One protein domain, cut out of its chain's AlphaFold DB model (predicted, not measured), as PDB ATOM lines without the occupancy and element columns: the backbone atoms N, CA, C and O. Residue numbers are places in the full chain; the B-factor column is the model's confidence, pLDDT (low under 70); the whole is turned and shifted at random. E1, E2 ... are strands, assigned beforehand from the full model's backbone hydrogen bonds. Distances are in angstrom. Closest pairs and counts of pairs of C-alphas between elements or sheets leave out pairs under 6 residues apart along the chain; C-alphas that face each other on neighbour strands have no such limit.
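Overview. This is residues 21 to 64 of the 64 residues of an uncharacterized protein of Blattella germanica (UniProt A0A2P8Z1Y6). With little regular structure, this is a small three-stranded antiparallel sheet, E1, E2, E3 in that order, whose long last stretch turns at residues 51 and 52 and folds back over one face; residues 58 to 64 stick out free. The printed part has 44 residues with three named strands and no named helix, class all strand, though only 14 residues are in them. It is only just loose, close to compact, with a radius of gyration of the C-alphas of 11.6 A and spans of 36 by 19 by 15 A.

Along the chain. Find C-alpha 25 at (15.364, 8.309, 20.924); from there E1, residues 25 to 29, runs 13.9 A. E2, residues 32 to 37, runs 15.2 A. E3, residues 45 to 47, ends at C-alpha 47, (13.288, 15.900, 11.906).

Arrangement. The strands form a meander, each the antiparallel neighbour of the one before. In hairpin E1 and E2, at 160 degrees, N 27 and O 35 are 2.9 A apart, within hydrogen-bond range. In hairpin E2 and E3, see N 36 and O 46, 2.9 A. Edge strands E1 and E3 are apart.

Size, cuts and confidence. The farthest C-alphas, Pro 51 and Phe 64, are 35.8 A apart. The printed part has no cut; residues 59 to 64 have pLDDT under 70.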
ATOM      1  N   ALA A  21      14.224   8.417  33.533       88.94
ATOM      2  CA  ALA A  21      13.757   9.348  32.515       88.94
ATOM      3  C   ALA A  21      14.418   9.082  31.155       88.94
ATOM      4  O   ALA A  21      15.643   9.005  31.038       88.94
ATOM      5  N   LEU A  22      13.610   9.057  30.093       91.31
ATOM      6  CA  LEU A  22      14.118   8.953  28.730       91.31
ATOM      7  C   LEU A  22      14.970  10.180  28.387       91.31
ATOM      8  O   LEU A  22      14.479  11.310  28.401       91.31
ATOM      9  N   TYR A  23      16.232   9.957  28.020       93.12
ATOM     10  CA  TYR A  23      17.091  11.033  27.528       93.12
ATOM     11  C   TYR A  23      16.765  11.387  26.073       93.12
ATOM     12  O   TYR A  23      16.407  12.524  25.775       93.12
ATOM     13  N   SER A  24      16.862  10.414  25.161       94.94
ATOM     14  CA  SER A  24      16.544  10.622  23.748       94.94
ATOM     15  C   SER A  24      16.300   9.313  23.000       94.94
ATOM     16  O   SER A  24      16.966   8.321  23.287       94.94
ATOM     17  N   VAL A  25      15.459   9.346  21.967       95.25
ATOM     18  CA  VAL A  25      15.364   8.309  20.924       95.25
ATOM     19  C   VAL A  25      15.841   8.910  19.609       95.25
ATOM     20  O   VAL A  25      15.429  10.012  19.255       95.25
ATOM     21  N   LYS A  26      16.709   8.205  18.878       96.06
ATOM     22  CA  LYS A  26      17.255   8.659  17.594       96.06
ATOM     23  C   LYS A  26      17.196   7.536  16.575       96.06
ATOM     24  O   LYS A  26      17.539   6.401  16.902       96.06
ATOM     25  N   TRP A  27      16.813   7.865  15.348       96.12
ATOM     26  CA  TRP A  27      16.834   6.927  14.230       96.12
ATOM     27  C   TRP A  27      17.823   7.376  13.162       96.12
ATOM     28  O   TRP A  27      17.883   8.553  12.795       96.12
ATOM     29  N   TYR A  28      18.581   6.401  12.665       96.12
ATOM     30  CA  TYR A  28      19.612   6.582  11.654       96.12
ATOM     31  C   TYR A  28      19.365   5.638  10.485       96.12
ATOM     32  O   TYR A  28      19.004   4.477  10.679       96.12
ATOM     33  N   LYS A  29      19.602   6.129   9.272       94.00
ATOM     34  CA  LYS A  29      19.673   5.316   8.060       94.00
ATOM     35  C   LYS A  29      20.996   5.627   7.378       94.00
ATOM     36  O   LYS A  29      21.323   6.789   7.164       94.00
ATOM     37  N   ASP A  30      21.772   4.587   7.085       94.19
ATOM     38  CA  ASP A  30      23.090   4.704   6.448       94.19
ATOM     39  C   ASP A  30      24.018   5.699   7.176       94.19
ATOM     40  O   ASP A  30      24.697   6.515   6.561       94.19
ATOM     41  N   GLY A  31      23.981   5.684   8.514       95.81
ATOM     42  CA  GLY A  31      24.763   6.580   9.374       95.81
ATOM     43  C   GLY A  31      24.232   8.015   9.491       95.81
ATOM     44  O   GLY A  31      24.756   8.781  10.294       95.81
ATOM     45  N   ASN A  32      23.180   8.378   8.754       97.44
ATOM     46  CA  ASN A  32      22.586   9.712   8.785       97.44
ATOM     47  C   ASN A  32      21.355   9.733   9.689       97.44
ATOM     48  O   ASN A  32      20.452   8.905   9.547       97.44
ATOM     49  N   GLU A  33      21.324  10.679  10.621       97.44
ATOM     50  CA  GLU A  33      20.169  10.903  11.484       97.44
ATOM     51  C   GLU A  33      19.021  11.489  10.668       97.44
ATOM     52  O   GLU A  33      19.238  12.413   9.887       97.44
ATOM     53  N   PHE A  34      17.807  10.974  10.859       97.06
ATOM     54  CA  PHE A  34      16.609  11.509  10.199       97.06
ATOM     55  C   PHE A  34      15.461  11.811  11.175       97.06
ATOM     56  O   PHE A  34      14.541  12.556  10.839       97.06
ATOM     57  N   PHE A  35      15.523  11.291  12.404       96.69
ATOM     58  CA  PHE A  35      14.546  11.555  13.462       96.69
ATOM     59  C   PHE A  35      15.215  11.569  14.836       96.69
ATOM     60  O   PHE A  35      16.036  10.698  15.142       96.69
ATOM     61  N   ARG A  36      14.774  12.494  15.690       96.94
ATOM     62  CA  ARG A  36      15.125  12.556  17.107       96.94
ATOM     63  C   ARG A  36      13.926  12.954  17.956       96.94
ATOM     64  O   ARG A  36      13.228  13.913  17.642       96.94
ATOM     65  N   PHE A  37      13.764  12.263  19.076       94.88
ATOM     66  CA  PHE A  37      12.861  12.630  20.158       94.88
ATOM     67  C   PHE A  37      13.656  12.871  21.443       94.88
ATOM     68  O   PHE A  37      14.361  11.973  21.900       94.88
ATOM     69  N   VAL A  38      13.541  14.065  22.021       95.44
ATOM     70  CA  VAL A  38      14.124  14.456  23.313       95.44
ATOM     71  C   VAL A  38      12.993  15.042  24.162       95.44
ATOM     72  O   VAL A  38      12.572  16.166  23.896       95.44
ATOM     73  N   PRO A  39      12.488  14.333  25.190       93.56
ATOM     74  CA  PRO A  39      11.350  14.806  25.989       93.56
ATOM     75  C   PRO A  39      11.546  16.184  26.632       93.56
ATOM     76  O   PRO A  39      10.577  16.880  26.911       93.56
ATOM     77  N   LYS A  40      12.803  16.558  26.896       92.94
ATOM     78  CA  LYS A  40      13.176  17.815  27.555       92.94
ATOM     79  C   LYS A  40      13.309  19.006  26.597       92.94
ATOM     80  O   LYS A  40      13.430  20.129  27.081       92.94
ATOM     81  N   ASP A  41      13.283  18.785  25.283       95.12
ATOM     82  CA  ASP A  41      13.425  19.850  24.284       95.12
ATOM     83  C   ASP A  41      12.068  20.465  23.903       95.12
ATOM     84  O   ASP A  41      11.006  19.854  24.045       95.12
ATOM     85  N   GLN A  42      12.110  21.683  23.357       92.81
ATOM     86  CA  GLN A  42      10.966  22.349  22.734       92.81
ATOM     87  C   GLN A  42      11.338  22.809  21.310       92.81
ATOM     88  O   GLN A  42      12.129  23.742  21.174       92.81
ATOM     89  N   PRO A  43      10.779  22.198  20.245       92.88
ATOM     90  CA  PRO A  43       9.867  21.051  20.264       92.88
ATOM     91  C   PRO A  43      10.586  19.737  20.641       92.88
ATOM     92  O   PRO A  43      11.773  19.585  20.352       92.88
ATOM     93  N   PRO A  44       9.873  18.750  21.218       93.19
ATOM     94  CA  PRO A  44      10.484  17.489  21.644       93.19
ATOM     95  C   PRO A  44      10.875  16.586  20.467       93.19
ATOM     96  O   PRO A  44      11.595  15.611  20.653       93.19
ATOM     97  N   ILE A  45      10.389  16.884  19.259       94.88
ATOM     98  CA  ILE A  45      10.689  16.141  18.035       94.88
ATOM     99  C   ILE A  45      11.473  17.034  17.086       94.88
ATOM    100  O   ILE A  45      11.066  18.157  16.791       94.88
ATOM    101  N   GLN A  46      12.568  16.490  16.571       95.81
ATOM    102  CA  GLN A  46      13.403  17.090  15.540       95.81
ATOM    103  C   GLN A  46      13.467  16.122  14.357       95.81
ATOM    104  O   GLN A  46      13.746  14.931  14.522       95.81
ATOM    105  N   LEU A  47      13.188  16.637  13.162       95.88
ATOM    106  CA  LEU A  47      13.288  15.900  11.906       95.88
ATOM    107  C   LEU A  47      14.477  16.438  11.118       95.88
ATOM    108  O   LEU A  47      14.651  17.652  11.010       95.88
ATOM    109  N   PHE A  48      15.272  15.534  10.555       96.50
ATOM    110  CA  PHE A  48      16.408  15.890   9.712       96.50
ATOM    111  C   PHE A  48      16.147  15.366   8.305       96.50
ATOM    112  O   PHE A  48      15.820  14.193   8.117       96.50
ATOM    113  N   THR A  49      16.265  16.243   7.311       95.81
ATOM    114  CA  THR A  49      16.020  15.875   5.917       95.81
ATOM    115  C   THR A  49      17.061  14.867   5.453       95.81
ATOM    116  O   THR A  49      18.252  15.168   5.412       95.81
ATOM    117  N   LEU A  50      16.596  13.694   5.036       96.06
ATOM    118  CA  LEU A  50      17.417  12.662   4.422       96.06
ATOM    119  C   LEU A  50      16.764  12.250   3.093       96.06
ATOM    120  O   LEU A  50      15.615  11.804   3.104       96.06
ATOM    121  N   PRO A  51      17.436  12.416   1.937       95.25
ATOM    122  CA  PRO A  51      16.856  12.063   0.645       95.25
ATOM    123  C   PRO A  51      16.345  10.618   0.597       95.25
ATOM    124  O   PRO A  51      17.044   9.682   0.985       95.25
ATOM    125  N   GLY A  52      15.113  10.442   0.112       92.12
ATOM    126  CA  GLY A  52      14.446   9.137   0.058       92.12
ATOM    127  C   GLY A  52      13.847   8.665   1.386       92.12
ATOM    128  O   GLY A  52      13.359   7.541   1.448       92.12
ATOM    129  N   VAL A  53      13.864   9.496   2.434       93.19
ATOM    130  CA  VAL A  53      13.185   9.228   3.707       93.19
ATOM    131  C   VAL A  53      12.102  10.271   3.937       93.19
ATOM    132  O   VAL A  53      12.361  11.473   3.947       93.19
ATOM    133  N   VAL A  54      10.881   9.791   4.150       93.00
ATOM    134  CA  VAL A  54       9.741  10.592   4.595       93.00
ATOM    135  C   VAL A  54       9.361  10.094   5.979       93.00
ATOM    136  O   VAL A  54       9.237   8.889   6.194       93.00
ATOM    137  N   VAL A  55       9.230  11.014   6.931       92.56
ATOM    138  CA  VAL A  55       8.914  10.680   8.320       92.56
ATOM    139  C   VAL A  55       7.522  11.187   8.641       92.56
ATOM    140  O   VAL A  55       7.279  12.392   8.632       92.56
ATOM    141  N   GLU A  56       6.629  10.265   8.980       90.50
ATOM    142  CA  GLU A  56       5.322  10.585   9.543       90.50
ATOM    143  C   GLU A  56       5.334  10.336  11.048       90.50
ATOM    144  O   GLU A  56       5.536   9.215  11.519       90.50
ATOM    145  N   VAL A  57       5.105  11.395  11.820       87.44
ATOM    146  CA  VAL A  57       5.021  11.312  13.277       87.44
ATOM    147  C   VAL A  57       3.563  11.145  13.673       87.44
ATOM    148  O   VAL A  57       2.730  12.002  13.381       87.44
ATOM    149  N   LYS A  58       3.255  10.064  14.392       82.00
ATOM    150  CA  LYS A  58       1.945   9.869  15.017       82.00
ATOM    151  C   LYS A  58       2.073  10.052  16.522       82.00
ATOM    152  O   LYS A  58       2.721   9.257  17.197       82.00
ATOM    153  N   TYR A  59       1.444  11.104  17.043       66.62
ATOM    154  CA  TYR A  59       1.270  11.293  18.478       66.62
ATOM    155  C   TYR A  59       0.138  10.380  18.944       66.62
ATOM    156  O   TYR A  59      -1.027  10.774  18.946       66.62
ATOM    157  N   THR A  60       0.445   9.143  19.320       56.38
ATOM    158  CA  THR A  60      -0.497   8.413  20.171       56.38
ATOM    159  C   THR A  60      -0.459   9.131  21.513       56.38
ATOM    160  O   THR A  60       0.587   9.155  22.156       56.38
ATOM    161  N   ALA A  61      -1.545   9.824  21.860       42.38
ATOM    162  CA  ALA A  61      -1.643  10.646  23.058       42.38
ATOM    163  C   ALA A  61      -1.089   9.891  24.275       42.38
ATOM    164  O   ALA A  61      -1.667   8.894  24.705       42.38
ATOM    165  N   ILE A  62       0.025  10.373  24.832       46.12
ATOM    166  CA  ILE A  62       0.384  10.061  26.212       46.12
ATOM    167  C   ILE A  62      -0.599  10.893  27.034       46.12
ATOM    168  O   ILE A  62      -0.379  12.078  27.271       46.12
ATOM    169  N   ILE A  63      -1.764  10.313  27.316       36.25
ATOM    170  CA  ILE A  63      -2.698  10.881  28.283       36.25
ATOM    171  C   ILE A  63      -1.963  10.831  29.627       36.25
ATOM    172  O   ILE A  63      -1.529   9.752  30.037       36.25
ATOM    173  N   PHE A  64      -1.744  12.007  30.220       45.66
ATOM    174  CA  PHE A  64      -1.234  12.159  31.584       45.66
ATOM    175  C   PHE A  64      -2.223  11.592  32.604       45.66
ATOM    176  O   PHE A  64      -3.447  11.749  32.378       45.66
TER     177      PHE A  64